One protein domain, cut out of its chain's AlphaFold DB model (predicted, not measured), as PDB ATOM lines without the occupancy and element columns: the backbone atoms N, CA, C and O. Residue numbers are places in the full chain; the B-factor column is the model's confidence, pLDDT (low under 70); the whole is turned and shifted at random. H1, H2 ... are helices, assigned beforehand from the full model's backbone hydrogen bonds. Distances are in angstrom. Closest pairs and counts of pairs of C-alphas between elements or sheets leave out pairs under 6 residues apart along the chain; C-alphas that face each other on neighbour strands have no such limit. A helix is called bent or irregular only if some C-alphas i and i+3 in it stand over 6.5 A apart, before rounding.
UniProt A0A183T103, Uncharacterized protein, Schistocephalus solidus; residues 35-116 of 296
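What this domain is: This is residues 35 to 116 of the 296 residues of an uncharacterized protein of Schistocephalus solidus (UniProt A0A183T103). What shape do these atoms make? A lopsided helical hairpin: the long helix H2 makes most of the length of a rod, and the shorter H1 crosses its first part at a slant. The loop of residues 58 to 73 joins them at one end, while the last part of H2 sticks out at the other. What is it built of? The printed part has 82 residues with two named helices, H1 then H2, and no named strand; the class is all helix. It is extended, with a radius of gyration of the C-alphas of 21.1 A and spans of 71 by 23 by 17 A.

Where its parts are: Where is the longest helix? H2 holds residues 74 to 112, 57.1 A from C-alpha 74 at (202.936, 130.496, 185.610) to C-alpha 112 at (164.888, 158.072, 153.107). Where is the other? H1 holds residues 35 to 57, 33.9 A long, and begins with C-alpha 35 at (185.292, 156.183, 173.968). It is neither bent nor irregular, but only just: C-alphas 40 and 43 are 6.1 A apart.

How they stand to each other: How do H2 and H1 meet? They touch, H2 with residues 76 to 87 alone and H1 with residues 45 to 55 alone; their closest C-alphas, of Gly 83 and Thr 48, are 5.1 A apart. They run opposite ways at a steep tilt of 43 degrees, as a helical hairpin. What do the backbones show? In H2 every O i to N i+4 pair is within hydrogen-bond range; in H1, 15 of 19 are.

The domain as a whole: How far does it reach? The two farthest C-alphas, of Tyr 66 and Gly 114, are 71.1 A apart. Residues 35 to 40, 91 to 106 and 108 to 114 stand free. Is it continuous? The printed part has no cut, and H1 to H2 is a long link of 16 residues. Where is confidence low? The pLDDT is under 70 at residues 35 to 38, 40 and 115 to 116.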
ATOM      1  N   LYS A  35     184.036 156.017 174.741       65.38
ATOM      2  CA  LYS A  35     185.292 156.183 173.968       65.38
ATOM      3  C   LYS A  35     186.545 156.297 174.848       65.38
ATOM      4  O   LYS A  35     187.610 155.830 174.452       65.38
ATOM      5  N   TYR A  36     186.403 156.827 176.062       63.53
ATOM      6  CA  TYR A  36     187.472 156.900 177.060       63.53
ATOM      7  C   TYR A  36     187.983 155.533 177.536       63.53
ATOM      8  O   TYR A  36     189.171 155.386 177.812       63.53
ATOM      9  N   ILE A  37     187.136 154.503 177.575       67.12
ATOM     10  CA  ILE A  37     187.529 153.148 177.995       67.12
ATOM     11  C   ILE A  37     188.431 152.490 176.940       67.12
ATOM     12  O   ILE A  37     189.323 151.704 177.264       67.12
ATOM     13  N   ARG A  38     188.277 152.876 175.669       67.56
ATOM     14  CA  ARG A  38     189.089 152.365 174.558       67.56
ATOM     15  C   ARG A  38     190.575 152.705 174.721       67.56
ATOM     16  O   ARG A  38     191.420 151.890 174.363       67.56
ATOM     17  N   PHE A  39     190.891 153.851 175.328       72.06
ATOM     18  CA  PHE A  39     192.266 154.237 175.654       72.06
ATOM     19  C   PHE A  39     192.928 153.283 176.661       72.06
ATOM     20  O   PHE A  39     194.132 153.069 176.590       72.06
ATOM     21  N   TRP A  40     192.150 152.658 177.550       69.00
ATOM     22  CA  TRP A  40     192.651 151.708 178.548       69.00
ATOM     23  C   TRP A  40     192.769 150.276 178.017       69.00
ATOM     24  O   TRP A  40     193.669 149.544 178.425       69.00
ATOM     25  N   LEU A  41     191.910 149.871 177.076       71.75
ATOM     26  CA  LEU A  41     191.978 148.530 176.481       71.75
ATOM     27  C   LEU A  41     193.162 148.355 175.518       71.75
ATOM     28  O   LEU A  41     193.760 147.281 175.475       71.75
ATOM     29  N   VAL A  42     193.506 149.391 174.749       77.81
ATOM     30  CA  VAL A  42     194.609 149.348 173.772       77.81
ATOM     31  C   VAL A  42     195.961 148.966 174.401       77.81
ATOM     32  O   VAL A  42     196.582 148.028 173.900       77.81
ATOM     33  N   PRO A  43     196.433 149.595 175.497       78.44
ATOM     34  CA  PRO A  43     197.704 149.217 176.109       78.44
ATOM     35  C   PRO A  43     197.683 147.786 176.660       78.44
ATOM     36  O   PRO A  43     198.674 147.072 176.514       78.44
ATOM     37  N   ILE A  44     196.555 147.323 177.215       78.88
ATOM     38  CA  ILE A  44     196.412 145.938 177.696       78.88
ATOM     39  C   ILE A  44     196.522 144.948 176.527       78.88
ATOM     40  O   ILE A  44     197.239 143.954 176.632       78.88
ATOM     41  N   GLY A  45     195.887 145.243 175.389       79.25
ATOM     42  CA  GLY A  45     196.009 144.438 174.171       79.25
ATOM     43  C   GLY A  45     197.436 144.400 173.610       79.25
ATOM     44  O   GLY A  45     197.921 143.345 173.213       79.25
ATOM     45  N   CYS A  46     198.160 145.521 173.625       83.19
ATOM     46  CA  CYS A  46     199.559 145.536 173.191       83.19
ATOM     47  C   CYS A  46     200.441 144.640 174.075       83.19
ATOM     48  O   CYS A  46     201.275 143.896 173.560       83.19
ATOM     49  N   LEU A  47     200.239 144.659 175.396       83.81
ATOM     50  CA  LEU A  47     201.004 143.820 176.323       83.81
ATOM     51  C   LEU A  47     200.752 142.321 176.102       83.81
ATOM     52  O   LEU A  47     201.692 141.526 176.186       83.81
ATOM     53  N   THR A  48     199.524 141.915 175.778       85.12
ATOM     54  CA  THR A  48     199.213 140.502 175.494       85.12
ATOM     55  C   THR A  48     199.847 140.042 174.180       85.12
ATOM     56  O   THR A  48     200.402 138.942 174.120       85.12
ATOM     57  N   VAL A  49     199.867 140.896 173.150       85.56
ATOM     58  CA  VAL A  49     200.550 140.606 171.878       85.56
ATOM     59  C   VAL A  49     202.061 140.497 172.075       85.56
ATOM     60  O   VAL A  49     202.658 139.520 171.629       85.56
ATOM     61  N   ILE A  50     202.678 141.446 172.789       88.06
ATOM     62  CA  ILE A  50     204.126 141.441 173.056       88.06
ATOM     63  C   ILE A  50     204.520 140.187 173.838       88.06
ATOM     64  O   ILE A  50     205.452 139.489 173.449       88.06
ATOM     65  N   THR A  51     203.805 139.866 174.916       85.75
ATOM     66  CA  THR A  51     204.111 138.679 175.729       85.75
ATOM     67  C   THR A  51     203.919 137.384 174.952       85.75
ATOM     68  O   THR A  51     204.768 136.502 175.048       85.75
ATOM     69  N   THR A  52     202.882 137.280 174.119       86.00
ATOM     70  CA  THR A  52     202.679 136.108 173.253       86.00
ATOM     71  C   THR A  52     203.782 135.995 172.203       86.00
ATOM     72  O   THR A  52     204.330 134.913 172.017       86.00
ATOM     73  N   TYR A  53     204.163 137.100 171.560       89.75
ATOM     74  CA  TYR A  53     205.237 137.128 170.569       89.75
ATOM     75  C   TYR A  53     206.585 136.726 171.176       89.75
ATOM     76  O   TYR A  53     207.248 135.829 170.663       89.75
ATOM     77  N   VAL A  54     206.949 137.312 172.320       86.75
ATOM     78  CA  VAL A  54     208.147 136.934 173.088       86.75
ATOM     79  C   VAL A  54     208.072 135.467 173.523       86.75
ATOM     80  O   VAL A  54     209.075 134.760 173.484       86.75
ATOM     81  N   GLY A  55     206.885 134.979 173.891       86.31
ATOM     82  CA  GLY A  55     206.645 133.576 174.222       86.31
ATOM     83  C   GLY A  55     206.869 132.626 173.046       86.31
ATOM     84  O   GLY A  55     207.483 131.577 173.227       86.31
ATOM     85  N   ILE A  56     206.423 132.992 171.844       85.81
ATOM     86  CA  ILE A  56     206.657 132.210 170.623       85.81
ATOM     87  C   ILE A  56     208.151 132.215 170.288       85.81
ATOM     88  O   ILE A  56     208.747 131.147 170.148       85.81
ATOM     89  N   MET A  57     208.765 133.400 170.272       86.00
ATOM     90  CA  MET A  57     210.183 133.583 169.958       86.00
ATOM     91  C   MET A  57     211.110 132.950 171.005       86.00
ATOM     92  O   MET A  57     212.252 132.619 170.704       86.00
ATOM     93  N   SER A  58     210.635 132.686 172.229       82.19
ATOM     94  CA  SER A  58     211.428 132.007 173.268       82.19
ATOM     95  C   SER A  58     211.887 130.589 172.888       82.19
ATOM     96  O   SER A  58     212.826 130.067 173.496       82.19
ATOM     97  N   LYS A  59     211.246 129.963 171.888       81.00
ATOM     98  CA  LYS A  59     211.655 128.661 171.336       81.00
ATOM     99  C   LYS A  59     212.758 128.755 170.282       81.00
ATOM    100  O   LYS A  59     213.386 127.735 169.994       81.00
ATOM    101  N   ASP A  60     213.014 129.935 169.726       84.56
ATOM    102  CA  ASP A  60     214.021 130.098 168.686       84.56
ATOM    103  C   ASP A  60     215.423 130.141 169.293       84.56
ATOM    104  O   ASP A  60     215.774 131.014 170.092       84.56
ATOM    105  N   ARG A  61     216.254 129.178 168.883       79.62
ATOM    106  CA  ARG A  61     217.643 129.040 169.354       79.62
ATOM    107  C   ARG A  61     218.549 130.187 168.906       79.62
ATOM    108  O   ARG A  61     219.535 130.459 169.579       79.62
ATOM    109  N   GLU A  62     218.194 130.852 167.810       87.19
ATOM    110  CA  GLU A  62     218.918 132.010 167.273       87.19
ATOM    111  C   GLU A  62     218.683 133.280 168.105       87.19
ATOM    112  O   GLU A  62     219.538 134.160 168.159       87.19
ATOM    113  N   TRP A  63     217.528 133.389 168.774       84.94
ATOM    114  CA  TRP A  63     217.142 134.606 169.492       84.94
ATOM    115  C   TRP A  63     217.558 134.599 170.969       84.94
ATOM    116  O   TRP A  63     217.840 135.659 171.530       84.94
ATOM    117  N   MET A  64     217.642 133.422 171.605       82.88
ATOM    118  CA  MET A  64     218.065 133.289 173.004       82.88
ATOM    119  C   MET A  64     219.047 132.116 173.201       82.88
ATOM    120  O   MET A  64     218.655 130.952 173.049       82.88
ATOM    121  N   PRO A  65     220.309 132.375 173.608       79.06
ATOM    122  CA  PRO A  65     221.254 131.309 173.915       79.06
ATOM    123  C   PRO A  65     220.770 130.525 175.145       79.06
ATOM    124  O   PRO A  65     220.493 131.106 176.192       79.06
ATOM    125  N   TYR A  66     220.686 129.197 175.012       81.25
ATOM    126  CA  TYR A  66     220.181 128.245 176.020       81.25
ATOM    127  C   TYR A  66     218.655 128.231 176.256       81.25
ATOM    128  O   TYR A  66     218.206 128.093 177.397       81.25
ATOM    129  N   SER A  67     217.855 128.269 175.182       84.69
ATOM    130  CA  SER A  67     216.385 128.091 175.232       84.69
ATOM    131  C   SER A  67     215.935 126.856 176.039       84.69
ATOM    132  O   SER A  67     214.970 126.925 176.795       84.69
ATOM    133  N   ASP A  68     216.693 125.755 175.990       83.00
ATOM    134  CA  ASP A  68     216.336 124.492 176.655       83.00
ATOM    135  C   ASP A  68     216.257 124.590 178.199       83.00
ATOM    136  O   ASP A  68     215.690 123.710 178.849       83.00
ATOM    137  N   ARG A  69     216.818 125.646 178.811       84.88
ATOM    138  CA  ARG A  69     216.725 125.902 180.264       84.88
ATOM    139  C   ARG A  69     215.635 126.905 180.642       84.88
ATOM    140  O   ARG A  69     215.427 127.150 181.830       84.88
ATOM    141  N   ASN A  70     214.948 127.488 179.665       83.56
ATOM    142  CA  ASN A  70     213.918 128.481 179.912       83.56
ATOM    143  C   ASN A  70     212.573 127.798 180.198       83.56
ATOM    144  O   ASN A  70     211.808 127.463 179.292       83.56
ATOM    145  N   THR A  71     212.278 127.569 181.475       85.50
ATOM    146  CA  THR A  71     210.959 127.091 181.898       85.50
ATOM    147  C   THR A  71     209.999 128.266 182.005       85.50
ATOM    148  O   THR A  71     210.205 129.176 182.809       85.50
ATOM    149  N   VAL A  72     208.929 128.231 181.216       83.44
ATOM    150  CA  VAL A  72     207.891 129.265 181.218       83.44
ATOM    151  C   VAL A  72     207.267 129.387 182.610       83.44
ATOM    152  O   VAL A  72     206.887 128.388 183.223       83.44
ATOM    153  N   SER A  73     207.171 130.611 183.127       88.50
ATOM    154  CA  SER A  73     206.560 130.856 184.433       88.50
ATOM    155  C   SER A  73     205.037 130.715 184.363       88.50
ATOM    156  O   SER A  73     204.420 130.890 183.313       88.50
ATOM    157  N   TRP A  74     204.400 130.474 185.509       87.56
ATOM    158  CA  TRP A  74     202.936 130.496 185.610       87.56
ATOM    159  C   TRP A  74     202.333 131.847 185.195       87.56
ATOM    160  O   TRP A  74     201.229 131.891 184.659       87.56
ATOM    161  N   GLY A  75     203.077 132.945 185.375       89.44
ATOM    162  CA  GLY A  75     202.660 134.280 184.942       89.44
ATOM    163  C   GLY A  75     202.396 134.361 183.439       89.44
ATOM    164  O   GLY A  75     201.410 134.962 183.028       89.44
ATOM    165  N   PHE A  76     203.204 133.677 182.626       87.12
ATOM    166  CA  PHE A  76     202.997 133.624 181.179       87.12
ATOM    167  C   PHE A  76     201.646 132.996 180.806       87.12
ATOM    168  O   PHE A  76     200.932 133.528 179.959       87.12
ATOM    169  N   ALA A  77     201.257 131.903 181.472       86.81
ATOM    170  CA  ALA A  77     199.969 131.251 181.232       86.81
ATOM    171  C   ALA A  77     198.788 132.163 181.603       86.81
ATOM    172  O   ALA A  77     197.792 132.220 180.878       86.81
ATOM    173  N   PHE A  78     198.909 132.925 182.694       89.12
ATOM    174  CA  PHE A  78     197.900 133.913 183.077       89.12
ATOM    175  C   PHE A  78     197.796 135.061 182.070       89.12
ATOM    176  O   PHE A  78     196.689 135.454 181.712       89.12
ATOM    177  N   THR A  79     198.915 135.574 181.556       86.88
ATOM    178  CA  THR A  79     198.870 136.634 180.539       86.88
ATOM    179  C   THR A  79     198.293 136.129 179.219       86.88
ATOM    180  O   THR A  79     197.473 136.816 178.612       86.88
ATOM    181  N   ALA A  80     198.654 134.915 178.796       85.88
ATOM    182  CA  ALA A  80     198.111 134.303 177.588       85.88
ATOM    183  C   ALA A  80     196.590 134.082 177.696       85.88
ATOM    184  O   ALA A  80     195.841 134.463 176.798       85.88
ATOM    185  N   THR A  81     196.112 133.532 178.817       88.75
ATOM    186  CA  THR A  81     194.671 133.313 179.046       88.75
ATOM    187  C   THR A  81     193.896 134.625 179.158       88.75
ATOM    188  O   THR A  81     192.852 134.767 178.520       88.75
ATOM    189  N   ALA A  82     194.424 135.622 179.876       88.38
ATOM    190  CA  ALA A  82     193.840 136.963 179.922       88.38
ATOM    191  C   ALA A  82     193.787 137.616 178.529       88.38
ATOM    192  O   ALA A  82     192.787 138.243 178.183       88.38
ATOM    193  N   GLY A  83     194.820 137.425 177.701       85.44
ATOM    194  CA  GLY A  83     194.848 137.897 176.318       85.44
ATOM    195  C   GLY A  83     193.753 137.278 175.457       85.44
ATOM    196  O   GLY A  83     193.029 138.009 174.787       85.44
ATOM    197  N   VAL A  84     193.563 135.959 175.531       86.38
ATOM    198  CA  VAL A  84     192.492 135.263 174.797       86.38
ATOM    199  C   VAL A  84     191.108 135.747 175.231       86.38
ATOM    200  O   VAL A  84     190.274 136.045 174.379       86.38
ATOM    201  N   LEU A  85     190.865 135.891 176.539       85.94
ATOM    202  CA  LEU A  85     189.594 136.422 177.047       85.94
ATOM    203  C   LEU A  85     189.365 137.877 176.622       85.94
ATOM    204  O   LEU A  85     188.240 138.256 176.306       85.94
ATOM    205  N   THR A  86     190.431 138.675 176.556       85.62
ATOM    206  CA  THR A  86     190.368 140.061 176.077       85.62
ATOM    207  C   THR A  86     190.048 140.112 174.584       85.62
ATOM    208  O   THR A  86     189.198 140.897 174.179       85.62
ATOM    209  N   LEU A  87     190.659 139.253 173.760       82.31
ATOM    210  CA  LEU A  87     190.347 139.156 172.329       82.31
ATOM    211  C   LEU A  87     188.905 138.704 172.090       82.31
ATOM    212  O   LEU A  87     188.222 139.274 171.242       82.31
ATOM    213  N   LEU A  88     188.426 137.724 172.861       86.94
ATOM    214  CA  LEU A  88     187.042 137.266 172.789       86.94
ATOM    215  C   LEU A  88     186.068 138.370 173.212       86.94
ATOM    216  O   LEU A  88     185.083 138.607 172.519       86.94
ATOM    217  N   SER A  89     186.379 139.098 174.288       87.06
ATOM    218  CA  SER A  89     185.607 140.269 174.704       87.06
ATOM    219  C   SER A  89     185.559 141.314 173.591       87.06
ATOM    220  O   SER A  89     184.471 141.682 173.166       87.06
ATOM    221  N   ILE A  90     186.708 141.723 173.043       85.12
ATOM    222  CA  ILE A  90     186.775 142.693 171.940       85.12
ATOM    223  C   ILE A  90     185.958 142.217 170.733       85.12
ATOM    224  O   ILE A  90     185.242 143.017 170.140       85.12
ATOM    225  N   PHE A  91     186.028 140.935 170.375       85.25
ATOM    226  CA  PHE A  91     185.244 140.386 169.270       85.25
ATOM    227  C   PHE A  91     183.736 140.491 169.526       85.25
ATOM    228  O   PHE A  91     183.012 140.995 168.670       85.25
ATOM    229  N   CYS A  92     183.270 140.091 170.713       86.69
ATOM    230  CA  CYS A  92     181.871 140.261 171.104       86.69
ATOM    231  C   CYS A  92     181.439 141.732 171.026       86.69
ATOM    232  O   CYS A  92     180.352 142.013 170.532       86.69
ATOM    233  N   LEU A  93     182.307 142.670 171.419       79.75
ATOM    234  CA  LEU A  93     182.029 144.103 171.295       79.75
ATOM    235  C   LEU A  93     181.932 144.567 169.853       79.75
ATOM    236  O   LEU A  93     181.072 145.376 169.533       79.75
ATOM    237  N   VAL A  94     182.797 144.080 168.970       81.69
ATOM    238  CA  VAL A  94     182.727 144.436 167.550       81.69
ATOM    239  C   VAL A  94     181.425 143.927 166.934       81.69
ATOM    240  O   VAL A  94     180.802 144.662 166.175       81.69
ATOM    241  N   VAL A  95     180.992 142.712 167.276       86.31
ATOM    242  CA  VAL A  95     179.715 142.159 166.800       86.31
ATOM    243  C   VAL A  95     178.527 142.969 167.324       86.31
ATOM    244  O   VAL A  95     177.642 143.302 166.541       86.31
ATOM    245  N   ASP A  96     178.533 143.328 168.605       83.94
ATOM    246  CA  ASP A  96     177.480 144.146 169.221       83.94
ATOM    247  C   ASP A  96     177.400 145.541 168.581       83.94
ATOM    248  O   ASP A  96     176.336 146.001 168.172       83.94
ATOM    249  N   GLN A  97     178.558 146.169 168.362       82.19
ATOM    250  CA  GLN A  97     178.650 147.432 167.635       82.19
ATOM    251  C   GLN A  97     178.108 147.285 166.213       82.19
ATOM    252  O   GLN A  97     177.296 148.097 165.782       82.19
ATOM    253  N   LEU A  98     178.509 146.247 165.474       82.62
ATOM    254  CA  LEU A  98     178.004 145.993 164.121       82.62
ATOM    255  C   LEU A  98     176.480 145.814 164.098       82.62
ATOM    256  O   LEU A  98     175.840 146.297 163.161       82.62
ATOM    257  N   ALA A  99     175.904 145.173 165.116       86.94
ATOM    258  CA  ALA A  99     174.459 145.037 165.254       86.94
ATOM    259  C   ALA A  99     173.783 146.412 165.421       86.94
ATOM    260  O   ALA A  99     172.913 146.744 164.612       86.94
ATOM    261  N   ASP A 100     174.250 147.254 166.350       84.81
ATOM    262  CA  ASP A 100     173.692 148.605 166.569       84.81
ATOM    263  C   ASP A 100     173.889 149.521 165.345       84.81
ATOM    264  O   ASP A 100     172.979 150.244 164.924       84.81
ATOM    265  N   TYR A 101     175.062 149.457 164.701       84.06
ATOM    266  CA  TYR A 101     175.325 150.183 163.455       84.06
ATOM    267  C   TYR A 101     174.353 149.766 162.353       84.06
ATOM    268  O   TYR A 101     173.859 150.628 161.621       84.06
ATOM    269  N   SER A 102     174.063 148.467 162.239       85.12
ATOM    270  CA  SER A 102     173.130 147.971 161.233       85.12
ATOM    271  C   SER A 102     171.726 148.539 161.453       85.12
ATOM    272  O   SER A 102     171.157 149.089 160.512       85.12
ATOM    273  N   GLU A 103     171.208 148.538 162.685       88.88
ATOM    274  CA  GLU A 103     169.880 149.083 163.001       88.88
ATOM    275  C   GLU A 103     169.763 150.568 162.650       88.88
ATOM    276  O   GLU A 103     168.789 150.991 162.019       88.88
ATOM    277  N   ARG A 104     170.785 151.366 162.976       84.25
ATOM    278  CA  ARG A 104     170.809 152.798 162.630       84.25
ATOM    279  C   ARG A 104     170.832 153.027 161.125       84.25
ATOM    280  O   ARG A 104     170.186 153.958 160.638       84.25
ATOM    281  N   ILE A 105     171.572 152.201 160.388       89.00
ATOM    282  CA  ILE A 105     171.609 152.258 158.923       89.00
ATOM    283  C   ILE A 105     170.235 151.880 158.354       89.00
ATOM    284  O   ILE A 105     169.727 152.600 157.494       89.00
ATOM    285  N   TYR A 106     169.585 150.834 158.872       86.56
ATOM    286  CA  TYR A 106     168.237 150.441 158.446       86.56
ATOM    287  C   TYR A 106     167.199 151.541 158.703       86.56
ATOM    288  O   TYR A 106     166.399 151.830 157.816       86.56
ATOM    289  N   GLN A 107     167.239 152.207 159.861       87.81
ATOM    290  CA  GLN A 107     166.337 153.323 160.178       87.81
ATOM    291  C   GLN A 107     166.514 154.504 159.217       87.81
ATOM    292  O   GLN A 107     165.529 155.059 158.730       87.81
ATOM    293  N   LYS A 108     167.761 154.862 158.880       86.69
ATOM    294  CA  LYS A 108     168.031 155.925 157.900       86.69
ATOM    295  C   LYS A 108     167.509 155.571 156.510       86.69
ATOM    296  O   LYS A 108     166.875 156.411 155.880       86.69
ATOM    297  N   LEU A 109     167.715 154.331 156.067       86.75
ATOM    298  CA  LEU A 109     167.215 153.858 154.774       86.75
ATOM    299  C   LEU A 109     165.681 153.808 154.725       86.75
ATOM    300  O   LEU A 109     165.087 154.119 153.694       86.75
ATOM    301  N   LEU A 110     165.029 153.439 155.830       84.81
ATOM    302  CA  LEU A 110     163.569 153.454 155.954       84.81
ATOM    303  C   LEU A 110     163.003 154.880 155.928       84.81
ATOM    304  O   LEU A 110     161.976 155.110 155.285       84.81
ATOM    305  N   PHE A 111     163.684 155.827 156.577       86.19
ATOM    306  CA  PHE A 111     163.333 157.246 156.549       86.19
ATOM    307  C   PHE A 111     163.505 157.849 155.148       86.19
ATOM    308  O   PHE A 111     162.577 158.470 154.636       86.19
ATOM    309  N   GLU A 112     164.641 157.606 154.482       87.19
ATOM    310  CA  GLU A 112     164.888 158.072 153.107       87.19
ATOM    311  C   GLU A 112     163.897 157.490 152.096       87.19
ATOM    312  O   GLU A 112     163.503 158.173 151.152       87.19
ATOM    313  N   ARG A 113     163.456 156.242 152.291       83.19
ATOM    314  CA  ARG A 113     162.419 155.629 151.450       83.19
ATOM    315  C   ARG A 113     160.988 156.022 151.836       83.19
ATOM    316  O   ARG A 113     160.056 155.509 151.221       83.19
ATOM    317  N   GLY A 114     160.797 156.905 152.820       72.00
ATOM    318  CA  GLY A 114     159.478 157.406 153.221       72.00
ATOM    319  C   GLY A 114     158.540 156.332 153.786       72.00
ATOM    320  O   GLY A 114     157.324 156.504 153.751       72.00
ATOM    321  N   LEU A 115     159.084 155.213 154.277       69.69
ATOM    322  CA  LEU A 115     158.311 154.041 154.720       69.69
ATOM    323  C   LEU A 115     157.918 154.084 156.206       69.69
ATOM    324  O   LEU A 115     157.241 153.171 156.677       69.69
ATOM    325  N   ILE A 116     158.301 155.132 156.943       60.03
ATOM    326  CA  ILE A 116     157.858 155.363 158.325       60.03
ATOM    327  C   ILE A 116     156.995 156.633 158.340       60.03
ATOM    328  O   ILE A 116     157.522 157.718 158.084       60.03
TER     329      ILE A 116